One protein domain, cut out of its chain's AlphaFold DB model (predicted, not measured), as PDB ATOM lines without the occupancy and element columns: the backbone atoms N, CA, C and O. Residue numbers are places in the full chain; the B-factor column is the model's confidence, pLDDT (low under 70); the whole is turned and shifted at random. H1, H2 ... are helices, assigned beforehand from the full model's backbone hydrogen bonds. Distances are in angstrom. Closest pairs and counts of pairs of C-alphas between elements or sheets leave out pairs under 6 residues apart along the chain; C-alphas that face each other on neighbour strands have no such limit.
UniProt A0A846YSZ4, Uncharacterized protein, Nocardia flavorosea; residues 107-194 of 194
ATOM      1  N   ARG A 107       1.659  38.864  56.919       88.88
ATOM      2  CA  ARG A 107       1.123  37.599  56.393       88.88
ATOM      3  C   ARG A 107      -0.159  37.801  55.599       88.88
ATOM      4  O   ARG A 107      -0.362  37.104  54.610       88.88
ATOM      5  N   VAL A 108      -0.999  38.753  56.001       90.06
ATOM      6  CA  VAL A 108      -2.182  39.151  55.223       90.06
ATOM      7  C   VAL A 108      -1.749  39.746  53.882       90.06
ATOM      8  O   VAL A 108      -2.244  39.320  52.843       90.06
ATOM      9  N   ASP A 109      -0.765  40.649  53.886       88.50
ATOM     10  CA  ASP A 109      -0.208  41.236  52.663       88.50
ATOM     11  C   ASP A 109       0.401  40.157  51.744       88.50
ATOM     12  O   ASP A 109       0.196  40.187  50.531       88.50
ATOM     13  N   GLU A 110       1.125  39.179  52.303       89.06
ATOM     14  CA  GLU A 110       1.663  38.039  51.546       89.06
ATOM     15  C   GLU A 110       0.561  37.139  50.968       89.06
ATOM     16  O   GLU A 110       0.683  36.687  49.830       89.06
ATOM     17  N   MET A 111      -0.519  36.899  51.715       92.56
ATOM     18  CA  MET A 111      -1.671  36.120  51.255       92.56
ATOM     19  C   MET A 111      -2.400  36.817  50.095       92.56
ATOM     20  O   MET A 111      -2.733  36.164  49.102       92.56
ATOM     21  N   GLU A 112      -2.622  38.131  50.183       92.38
ATOM     22  CA  GLU A 112      -3.230  38.917  49.099       92.38
ATOM     23  C   GLU A 112      -2.314  38.993  47.873       92.38
ATOM     24  O   GLU A 112      -2.761  38.840  46.735       92.38
ATOM     25  N   LEU A 113      -1.003  39.139  48.086       91.88
ATOM     26  CA  LEU A 113      -0.031  39.074  46.999       91.88
ATOM     27  C   LEU A 113      -0.069  37.713  46.293       91.88
ATOM     28  O   LEU A 113      -0.083  37.663  45.063       91.88
ATOM     29  N   ALA A 114      -0.119  36.617  47.056       91.56
ATOM     30  CA  ALA A 114      -0.225  35.269  46.508       91.56
ATOM     31  C   ALA A 114      -1.513  35.089  45.689       91.56
ATOM     32  O   ALA A 114      -1.458  34.534  44.596       91.56
ATOM     33  N   ASN A 115      -2.649  35.611  46.166       92.25
ATOM     34  CA  ASN A 115      -3.912  35.609  45.420       92.25
ATOM     35  C   ASN A 115      -3.762  36.266  44.037       92.25
ATOM     36  O   ASN A 115      -4.154  35.680  43.031       92.25
ATOM     37  N   HIS A 116      -3.138  37.444  43.964       92.31
ATOM     38  CA  HIS A 116      -2.894  38.106  42.681       92.31
ATOM     39  C   HIS A 116      -1.962  37.306  41.765       92.31
ATOM     40  O   HIS A 116      -2.208  37.240  40.566       92.31
ATOM     41  N   VAL A 117      -0.922  36.670  42.311       91.88
ATOM     42  CA  VAL A 117      -0.035  35.801  41.519       91.88
ATOM     43  C   VAL A 117      -0.802  34.608  40.946       91.88
ATOM     44  O   VAL A 117      -0.641  34.300  39.772       91.88
ATOM     45  N   PHE A 118      -1.677  33.967  41.726       92.62
ATOM     46  CA  PHE A 118      -2.499  32.867  41.216       92.62
ATOM     47  C   PHE A 118      -3.444  33.315  40.098       92.62
ATOM     48  O   PHE A 118      -3.592  32.605  39.106       92.62
ATOM     49  N   GLN A 119      -4.044  34.500  40.214       93.31
ATOM     50  CA  GLN A 119      -4.876  35.052  39.140       93.31
ATOM     51  C   GLN A 119      -4.066  35.292  37.859       93.31
ATOM     52  O   GLN A 119      -4.529  34.941  36.777       93.31
ATOM     53  N   ASP A 120      -2.834  35.796  37.975       92.88
ATOM     54  CA  ASP A 120      -1.936  35.977  36.826       92.88
ATOM     55  C   ASP A 120      -1.524  34.643  36.178       92.88
ATOM     56  O   ASP A 120      -1.339  34.577  34.965       92.88
ATOM     57  N   MET A 121      -1.433  33.566  36.963       90.12
ATOM     58  CA  MET A 121      -1.187  32.202  36.470       90.12
ATOM     59  C   MET A 121      -2.422  31.553  35.817       90.12
ATOM     60  O   MET A 121      -2.350  30.409  35.364       90.12
ATOM     61  N   GLY A 122      -3.555  32.261  35.761       92.12
ATOM     62  CA  GLY A 122      -4.778  31.821  35.089       92.12
ATOM     63  C   GLY A 122      -5.826  31.168  35.993       92.12
ATOM     64  O   GLY A 122      -6.818  30.653  35.478       92.12
ATOM     65  N   TYR A 123      -5.652  31.190  37.318       92.19
ATOM     66  CA  TYR A 123      -6.696  30.739  38.241       92.19
ATOM     67  C   TYR A 123      -7.854  31.737  38.262       92.19
ATOM     68  O   TYR A 123      -7.655  32.954  38.212       92.19
ATOM     69  N   THR A 124      -9.084  31.244  38.413       94.75
ATOM     70  CA  THR A 124     -10.211  32.152  38.645       94.75
ATOM     71  C   THR A 124     -10.043  32.869  39.991       94.75
ATOM     72  O   THR A 124      -9.451  32.305  40.918       94.75
ATOM     73  N   PRO A 125     -10.614  34.075  40.182       92.81
ATOM     74  CA  PRO A 125     -10.515  34.783  41.461       92.81
ATOM     75  C   PRO A 125     -10.965  33.935  42.658       92.81
ATOM     76  O   PRO A 125     -10.363  33.984  43.728       92.81
ATOM     77  N   ARG A 126     -11.999  33.103  42.476       92.94
ATOM     78  CA  ARG A 126     -12.496  32.200  43.521       92.94
ATOM     79  C   ARG A 126     -11.466  31.136  43.900       92.94
ATOM     80  O   ARG A 126     -11.277  30.887  45.089       92.94
ATOM     81  N   GLU A 127     -10.835  30.504  42.917       91.12
ATOM     82  CA  GLU A 127      -9.823  29.465  43.147       91.12
ATOM     83  C   GLU A 127      -8.553  30.059  43.751       91.12
ATOM     84  O   GLU A 127      -8.046  29.529  44.736       91.12
ATOM     85  N   ALA A 128      -8.099  31.201  43.233       91.12
ATOM     86  CA  ALA A 128      -6.940  31.923  43.742       91.12
ATOM     87  C   ALA A 128      -7.105  32.305  45.224       91.12
ATOM     88  O   ALA A 128      -6.215  32.037  46.034       91.12
ATOM     89  N   HIS A 129      -8.271  32.840  45.607       91.44
ATOM     90  CA  HIS A 129      -8.591  33.131  47.007       91.44
ATOM     91  C   HIS A 129      -8.677  31.873  47.874       91.44
ATOM     92  O   HIS A 129      -8.260  31.896  49.032       91.44
ATOM     93  N   ALA A 130      -9.264  30.789  47.363       89.19
ATOM     94  CA  ALA A 130      -9.361  29.543  48.113       89.19
ATOM     95  C   ALA A 130      -7.964  28.976  48.405       89.19
ATOM     96  O   ALA A 130      -7.667  28.643  49.553       89.19
ATOM     97  N   PHE A 131      -7.100  28.948  47.390       88.56
ATOM     98  CA  PHE A 131      -5.757  28.395  47.474       88.56
ATOM     99  C   PHE A 131      -4.827  29.255  48.338       88.56
ATOM    100  O   PHE A 131      -4.160  28.734  49.233       88.56
ATOM    101  N   SER A 132      -4.830  30.583  48.163       90.75
ATOM    102  CA  SER A 132      -4.006  31.484  48.982       90.75
ATOM    103  C   SER A 132      -4.366  31.402  50.468       90.75
ATOM    104  O   SER A 132      -3.479  31.324  51.320       90.75
ATOM    105  N   ARG A 133      -5.664  31.339  50.790       90.75
ATOM    106  CA  ARG A 133      -6.151  31.168  52.166       90.75
ATOM    107  C   ARG A 133      -5.802  29.805  52.735       90.75
ATOM    108  O   ARG A 133      -5.537  29.709  53.927       90.75
ATOM    109  N   GLU A 134      -5.829  28.755  51.922       88.69
ATOM    110  CA  GLU A 134      -5.422  27.424  52.357       88.69
ATOM    111  C   GLU A 134      -3.936  27.378  52.711       88.69
ATOM    112  O   GLU A 134      -3.590  26.895  53.787       88.69
ATOM    113  N   VAL A 135      -3.074  27.934  51.859       87.81
ATOM    114  CA  VAL A 135      -1.635  28.022  52.129       87.81
ATOM    115  C   VAL A 135      -1.376  28.861  53.382       87.81
ATOM    116  O   VAL A 135      -0.647  28.420  54.269       87.81
ATOM    117  N   ALA A 136      -2.010  30.031  53.505       88.25
ATOM    118  CA  ALA A 136      -1.864  30.891  54.679       88.25
ATOM    119  C   ALA A 136      -2.322  30.195  55.971       88.25
ATOM    120  O   ALA A 136      -1.633  30.259  56.988       88.25
ATOM    121  N   LEU A 137      -3.452  29.484  55.921       88.69
ATOM    122  CA  LEU A 137      -3.963  28.696  57.038       88.69
ATOM    123  C   LEU A 137      -3.005  27.561  57.415       88.69
ATOM    124  O   LEU A 137      -2.731  27.361  58.594       88.69
ATOM    125  N   ALA A 138      -2.486  26.826  56.430       85.88
ATOM    126  CA  ALA A 138      -1.549  25.734  56.664       85.88
ATOM    127  C   ALA A 138      -0.272  26.247  57.342       85.88
ATOM    128  O   ALA A 138       0.140  25.703  58.362       85.88
ATOM    129  N   VAL A 139       0.285  27.362  56.859       86.50
ATOM    130  CA  VAL A 139       1.444  28.019  57.480       86.50
ATOM    131  C   VAL A 139       1.135  28.471  58.911       86.50
ATOM    132  O   VAL A 139       1.933  28.214  59.807       86.50
ATOM    133  N   ALA A 140      -0.021  29.100  59.146       87.12
ATOM    134  CA  ALA A 140      -0.419  29.569  60.477       87.12
ATOM    135  C   ALA A 140      -0.571  28.430  61.494       87.12
ATOM    136  O   ALA A 140      -0.263  28.603  62.670       87.12
ATOM    137  N   LEU A 141      -1.026  27.264  61.034       86.62
ATOM    138  CA  LEU A 141      -1.240  26.079  61.862       86.62
ATOM    139  C   LEU A 141      -0.027  25.135  61.908       86.62
ATOM    140  O   LEU A 141      -0.116  24.085  62.540       86.62
ATOM    141  N   GLY A 142       1.081  25.462  61.231       85.44
ATOM    142  CA  GLY A 142       2.258  24.589  61.142       85.44
ATOM    143  C   GLY A 142       2.000  23.277  60.389       85.44
ATOM    144  O   GLY A 142       2.592  22.252  60.712       85.44
ATOM    145  N   ARG A 143       1.087  23.290  59.411       85.88
ATOM    146  CA  ARG A 143       0.651  22.131  58.618       85.88
ATOM    147  C   ARG A 143       1.143  22.225  57.175       85.88
ATOM    148  O   ARG A 143       1.448  23.301  56.665       85.88
ATOM    149  N   THR A 144       1.144  21.089  56.485       81.88
ATOM    150  CA  THR A 144       1.331  21.046  55.031       81.88
ATOM    151  C   THR A 144       0.031  21.468  54.328       81.88
ATOM    152  O   THR A 144      -1.034  20.961  54.691       81.88
ATOM    153  N   PRO A 145       0.075  22.376  53.334       82.88
ATOM    154  CA  PRO A 145      -1.084  22.677  52.493       82.88
ATOM    155  C   PRO A 145      -1.584  21.411  51.786       82.88
ATOM    156  O   PRO A 145      -0.768  20.593  51.356       82.88
ATOM    157  N   ARG A 146      -2.905  21.231  51.651       75.69
ATOM    158  CA  ARG A 146      -3.463  20.046  50.969       75.69
ATOM    159  C   ARG A 146      -3.462  20.251  49.463       75.69
ATOM    160  O   ARG A 146      -3.148  19.326  48.719       75.69
ATOM    161  N   GLY A 147      -3.762  21.469  49.024       72.31
ATOM    162  CA  GLY A 147      -3.514  21.911  47.662       72.31
ATOM    163  C   GLY A 147      -2.012  21.970  47.379       72.31
ATOM    164  O   GLY A 147      -1.322  22.867  47.862       72.31
ATOM    165  N   GLN A 148      -1.506  21.021  46.593       73.75
ATOM    166  CA  GLN A 148      -0.149  21.067  46.054       73.75
ATOM    167  C   GLN A 148      -0.201  21.578  44.616       73.75
ATOM    168  O   GLN A 148      -1.049  21.165  43.828       73.75
ATOM    169  N   LEU A 149       0.694  22.510  44.293       78.44
ATOM    170  CA  LEU A 149       0.959  22.872  42.906       78.44
ATOM    171  C   LEU A 149       1.869  21.809  42.301       78.44
ATOM    172  O   LEU A 149       2.792  21.336  42.969       78.44
ATOM    173  N   GLU A 150       1.657  21.511  41.023       82.19
ATOM    174  CA  GLU A 150       2.636  20.766  40.239       82.19
ATOM    175  C   GLU A 150       4.008  21.460  40.311       82.19
ATOM    176  O   GLU A 150       4.051  22.697  40.349       82.19
ATOM    177  N   PRO A 151       5.131  20.717  40.305       81.00
ATOM    178  CA  PRO A 151       6.465  21.297  40.481       81.00
ATOM    179  C   PRO A 151       6.751  22.477  39.540       81.00
ATOM    180  O   PRO A 151       7.233  23.519  39.978       81.00
ATOM    181  N   GLU A 152       6.355  22.359  38.270       81.69
ATOM    182  CA  GLU A 152       6.524  23.406  37.256       81.69
ATOM    183  C   GLU A 152       5.739  24.685  37.597       81.69
ATOM    184  O   GLU A 152       6.256  25.798  37.492       81.69
ATOM    185  N   ARG A 153       4.498  24.532  38.076       83.75
ATOM    186  CA  ARG A 153       3.638  25.647  38.500       83.75
ATOM    187  C   ARG A 153       4.119  26.273  39.799       83.75
ATOM    188  O   ARG A 153       3.976  27.476  39.995       83.75
ATOM    189  N   LEU A 154       4.692  25.473  40.693       86.44
ATOM    190  CA  LEU A 154       5.283  25.969  41.926       86.44
ATOM    191  C   LEU A 154       6.492  26.867  41.641       86.44
ATOM    192  O   LEU A 154       6.652  27.898  42.298       86.44
ATOM    193  N   ASP A 155       7.332  26.497  40.679       81.69
ATOM    194  CA  ASP A 155       8.496  27.298  40.306       81.69
ATOM    195  C   ASP A 155       8.093  28.584  39.572       81.69
ATOM    196  O   ASP A 155       8.609  29.658  39.899       81.69
ATOM    197  N   GLU A 156       7.089  28.517  38.689       88.50
ATOM    198  CA  GLU A 156       6.443  29.696  38.096       88.50
ATOM    199  C   GLU A 156       5.892  30.641  39.181       88.50
ATOM    200  O   GLU A 156       6.211  31.835  39.200       88.50
ATOM    201  N   PHE A 157       5.136  30.102  40.147       89.81
ATOM    202  CA  PHE A 157       4.595  30.864  41.272       89.81
ATOM    203  C   PHE A 157       5.704  31.550  42.076       89.81
ATOM    204  O   PHE A 157       5.612  32.746  42.351       89.81
ATOM    205  N   LYS A 158       6.767  30.824  42.446       87.94
ATOM    206  CA  LYS A 158       7.893  31.384  43.216       87.94
ATOM    207  C   LYS A 158       8.561  32.536  42.471       87.94
ATOM    208  O   LYS A 158       8.859  33.557  43.095       87.94
ATOM    209  N   ALA A 159       8.779  32.390  41.163       87.00
ATOM    210  CA  ALA A 159       9.387  33.427  40.337       87.00
ATOM    211  C   ALA A 159       8.515  34.693  40.290       87.00
ATOM    212  O   ALA A 159       8.994  35.791  40.590       87.00
ATOM    213  N   LEU A 160       7.219  34.542  39.993       87.81
ATOM    214  CA  LEU A 160       6.269  35.657  39.930       87.81
ATOM    215  C   LEU A 160       6.069  36.328  41.294       87.81
ATOM    216  O   LEU A 160       6.064  37.559  41.397       87.81
ATOM    217  N   PHE A 161       5.952  35.533  42.357       90.44
ATOM    218  CA  PHE A 161       5.800  36.028  43.718       90.44
ATOM    219  C   PHE A 161       7.023  36.833  44.162       90.44
ATOM    220  O   PHE A 161       6.870  37.936  44.689       90.44
ATOM    221  N   ALA A 162       8.240  36.338  43.905       88.88
ATOM    222  CA  ALA A 162       9.471  37.059  44.217       88.88
ATOM    223  C   ALA A 162       9.557  38.395  43.461       88.88
ATOM    224  O   ALA A 162       9.828  39.428  44.081       88.88
ATOM    225  N   ALA A 163       9.250  38.398  42.159       88.25
ATOM    226  CA  ALA A 163       9.255  39.605  41.337       88.25
ATOM    227  C   ALA A 163       8.254  40.656  41.848       88.25
ATOM    228  O   ALA A 163       8.611  41.823  42.042       88.25
ATOM    229  N   LYS A 164       7.010  40.256  42.148       88.94
ATOM    230  CA  LYS A 164       6.009  41.194  42.675       88.94
ATOM    231  C   LYS A 164       6.317  41.652  44.098       88.94
ATOM    232  O   LYS A 164       6.085  42.819  44.412       88.94
ATOM    233  N   LYS A 165       6.869  40.786  44.954       87.44
ATOM    234  CA  LYS A 165       7.289  41.163  46.313       87.44
ATOM    235  C   LYS A 165       8.399  42.214  46.269       87.44
ATOM    236  O   LYS A 165       8.312  43.212  46.981       87.44
ATOM    237  N   GLN A 166       9.391  42.050  45.390       84.94
ATOM    238  CA  GLN A 166      10.436  43.058  45.168       84.94
ATOM    239  C   GLN A 166       9.864  44.378  44.637       84.94
ATOM    240  O   GLN A 166      10.202  45.444  45.152       84.94
ATOM    241  N   ALA A 167       8.947  44.327  43.665       85.19
ATOM    242  CA  ALA A 167       8.285  45.523  43.148       85.19
ATOM    243  C   ALA A 167       7.478  46.265  44.232       85.19
ATOM    244  O   ALA A 167       7.540  47.494  44.321       85.19
ATOM    245  N   ALA A 168       6.764  45.530  45.090       82.44
ATOM    246  CA  ALA A 168       5.999  46.096  46.198       82.44
ATOM    247  C   ALA A 168       6.901  46.775  47.242       82.44
ATOM    248  O   ALA A 168       6.578  47.871  47.706       82.44
ATOM    249  N   LEU A 169       8.046  46.169  47.575       80.31
ATOM    250  CA  LEU A 169       9.051  46.773  48.457       80.31
ATOM    251  C   LEU A 169       9.612  48.067  47.853       80.31
ATOM    252  O   LEU A 169       9.536  49.117  48.488       80.31
ATOM    253  N   GLY A 170      10.029  48.038  46.585       78.81
ATOM    254  CA  GLY A 170      10.544  49.228  45.900       78.81
ATOM    255  C   GLY A 170       9.517  50.360  45.741       78.81
ATOM    256  O   GLY A 170       9.894  51.520  45.571       78.81
ATOM    257  N   PHE A 171       8.212  50.066  45.781       76.06
ATOM    258  CA  PHE A 171       7.163  51.091  45.829       76.06
ATOM    259  C   PHE A 171       6.973  51.669  47.240       76.06
ATOM    260  O   PHE A 171       6.759  52.875  47.388       76.06
ATOM    261  N   ARG A 172       7.073  50.833  48.284       75.50
ATOM    262  CA  ARG A 172       7.022  51.277  49.690       75.50
ATOM    263  C   ARG A 172       8.180  52.219  50.015       75.50
ATOM    264  O   ARG A 172       7.932  53.273  50.602       75.50
ATOM    265  N   ASP A 173       9.389  51.890  49.573       75.75
ATOM    266  CA  ASP A 173      10.579  52.716  49.804       75.75
ATOM    267  C   ASP A 173      10.445  54.086  49.129       75.75
ATOM    268  O   ASP A 173      10.545  55.114  49.797       75.75
ATOM    269  N   ARG A 174      10.039  54.119  47.851       73.31
ATOM    270  CA  ARG A 174       9.778  55.374  47.123       73.31
ATOM    271  C   ARG A 174       8.702  56.244  47.773       73.31
ATOM    272  O   ARG A 174       8.841  57.463  47.836       73.31
ATOM    273  N   ARG A 175       7.619  55.651  48.291       73.75
ATOM    274  CA  ARG A 175       6.603  56.413  49.044       73.75
ATOM    275  C   ARG A 175       7.166  57.000  50.335       73.75
ATOM    276  O   ARG A 175       6.798  58.117  50.695       73.75
ATOM    277  N   ARG A 176       8.029  56.261  51.035       76.62
ATOM    278  CA  ARG A 176       8.670  56.727  52.269       76.62
ATOM    279  C   ARG A 176       9.620  57.889  51.990       76.62
ATOM    280  O   ARG A 176       9.570  58.876  52.718       76.62
ATOM    281  N   GLU A 177      10.399  57.795  50.916       73.56
ATOM    282  CA  GLU A 177      11.269  58.868  50.426       73.56
ATOM    283  C   GLU A 177      10.467  60.123  50.070       73.56
ATOM    284  O   GLU A 177      10.779  61.202  50.564       73.56
ATOM    285  N   LEU A 178       9.377  59.992  49.306       75.38
ATOM    286  CA  LEU A 178       8.502  61.121  48.967       75.38
ATOM    287  C   LEU A 178       7.870  61.765  50.208       75.38
ATOM    288  O   LEU A 178       7.852  62.987  50.330       75.38
ATOM    289  N   ALA A 179       7.389  60.966  51.164       78.88
ATOM    290  CA  ALA A 179       6.829  61.479  52.415       78.88
ATOM    291  C   ALA A 179       7.885  62.155  53.313       78.88
ATOM    292  O   ALA A 179       7.548  63.000  54.145       78.88
ATOM    293  N   GLN A 180       9.155  61.767  53.195       77.56
ATOM    294  CA  GLN A 180      10.265  62.435  53.868       77.56
ATOM    295  C   GLN A 180      10.639  63.734  53.148       77.56
ATOM    296  O   GLN A 180      10.775  64.758  53.808       77.56
ATOM    297  N   ALA A 181      10.715  63.720  51.816       72.56
ATOM    298  CA  ALA A 181      10.968  64.904  51.001       72.56
ATOM    299  C   ALA A 181       9.897  65.986  51.212       72.56
ATOM    300  O   ALA A 181      10.245  67.148  51.391       72.56
ATOM    301  N   LEU A 182       8.615  65.607  51.280       75.25
ATOM    302  CA  LEU A 182       7.514  66.527  51.590       75.25
ATOM    303  C   LEU A 182       7.633  67.119  53.000       75.25
ATOM    304  O   LEU A 182       7.544  68.328  53.152       75.25
ATOM    305  N   ARG A 183       7.922  66.302  54.024       77.31
ATOM    306  CA  ARG A 183       8.137  66.806  55.396       77.31
ATOM    307  C   ARG A 183       9.313  67.773  55.500       77.31
ATOM    308  O   ARG A 183       9.238  68.745  56.241       77.31
ATOM    309  N   VAL A 184      10.401  67.493  54.784       70.25
ATOM    310  CA  VAL A 184      11.571  68.375  54.725       70.25
ATOM    311  C   VAL A 184      11.223  69.675  53.993       70.25
ATOM    312  O   VAL A 184      11.555  70.750  54.479       70.25
ATOM    313  N   ALA A 185      10.506  69.596  52.869       66.62
ATOM    314  CA  ALA A 185      10.032  70.770  52.141       66.62
ATOM    315  C   ALA A 185       9.077  71.640  52.979       66.62
ATOM    316  O   ALA A 185       9.194  72.862  52.931       66.62
ATOM    317  N   ASP A 186       8.196  71.034  53.782       68.38
ATOM    318  CA  ASP A 186       7.319  71.742  54.725       68.38
ATOM    319  C   ASP A 186       8.106  72.429  55.850       68.38
ATOM    320  O   ASP A 186       7.802  73.556  56.228       68.38
ATOM    321  N   LEU A 187       9.171  71.798  56.353       64.44
ATOM    322  CA  LEU A 187      10.062  72.415  57.342       64.44
ATOM    323  C   LEU A 187      10.743  73.678  56.790       64.44
ATOM    324  O   LEU A 187      10.780  74.707  57.460       64.44
ATOM    325  N   TYR A 188      11.226  73.621  55.547       59.47
ATOM    326  CA  TYR A 188      11.906  74.747  54.902       59.47
ATOM    327  C   TYR A 188      10.959  75.800  54.303       59.47
ATOM    328  O   TYR A 188      11.390  76.919  54.015       59.47
ATOM    329  N   SER A 189       9.678  75.485  54.099       52.88
ATOM    330  CA  SER A 189       8.677  76.463  53.658       52.88
ATOM    331  C   SER A 189       8.146  77.313  54.819       52.88
ATOM    332  O   SER A 189       7.834  78.484  54.606       52.88
ATOM    333  N   VAL A 190       8.146  76.786  56.050       49.31
ATOM    334  CA  VAL A 190       7.844  77.547  57.278       49.31
ATOM    335  C   VAL A 190       8.940  78.576  57.598       49.31
ATOM    336  O   VAL A 190       8.623  79.694  58.000       49.31
ATOM    337  N   GLU A 191      10.215  78.269  57.337       46.81
ATOM    338  CA  GLU A 191      11.337  79.202  57.575       46.81
ATOM    339  C   GLU A 191      11.387  80.397  56.607       46.81
ATOM    340  O   GLU A 191      12.008  81.409  56.918       46.81
ATOM    341  N   ARG A 192      10.725  80.330  55.442       45.84
ATOM    342  CA  ARG A 192      10.655  81.456  54.485       45.84
ATOM    343  C   ARG A 192       9.510  82.437  54.745       45.84
ATOM    344  O   ARG A 192       9.450  83.466  54.075       45.84
ATOM    345  N   ALA A 193       8.593  82.114  55.656       46.59
ATOM    346  CA  ALA A 193       7.427  82.939  55.976       46.59
ATOM    347  C   ALA A 193       7.616  83.821  57.233       46.59
ATOM    348  O   ALA A 193       6.640  84.402  57.707       46.59
ATOM    349  N   SER A 194       8.841  83.912  57.765       41.16
ATOM    350  CA  SER A 194       9.235  84.781  58.892       41.16
ATOM    351  C   SER A 194      10.182  85.878  58.417       41.16
ATOM    352  O   SER A 194      10.070  87.007  58.941       41.16
TER     353      SER A 194
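What this domain is: This is residues 107 to 194 of the 194 residues of an uncharacterized protein of Nocardia flavorosea (UniProt A0A846YSZ4). A short helical hairpin, H1 and H2, packs through H1 on the first half of one very long helix, H3, making a small compact body from which residues 169 to 194 stick out as a long arm. H2 lies beyond H1 from H3, and the stretch 141 to 150 leads back from H2 to the start of H3. The printed part has 88 residues with three named helices, H1, H2 and H3 in that order, and no named strand: the class is all helix. The whole is extended, with a radius of gyration of the C-alphas of 19.7 A, and the C-alphas span 66 by 25 by 20 A, the arm making the length.

How they stand to each other: H1, residues 107 to 120, and H2, residues 125 to 140, form a helical hairpin with a tight link. They touch, the closest C-alphas being those of Asn 115 and Ala 128, 5.1 A apart. They run opposite ways at a steep tilt of 35.3 degrees, only just steep. H1, with residues 113 to 118 alone, touches residues 157 to 165 of H3, residues 151 to 193. The closest C-alphas there are those of Val 117 and Phe 161, 6.2 A apart. H1 and H3 run opposite ways at a steep tilt of 58 degrees. H2 and H3 are apart. Every O i to N i+4 pair is within hydrogen-bond range in H1 and H2, and 36 of 39 in H3.

Where its parts are: H1 begins at C-alpha 107, (1.123, 37.599, 56.393), and is 19.9 A long. H2 is 22.2 A long. H3 runs 63.6 A from C-alpha 151 at (6.465, 21.297, 40.481) to C-alpha 193 at (7.427, 82.939, 55.976).

The domain as a whole: The C-alphas of Glu 150 and Ser 194, the two farthest apart, are 67.0 A apart. Without residues 169 to 194, which stand free, the body spans 28 by 23 by 21 A. The printed part has no cut, and the link from H2 to H3 is short. The mean pLDDT of the printed part is 81.7, and residues 185 to 194 are under 70.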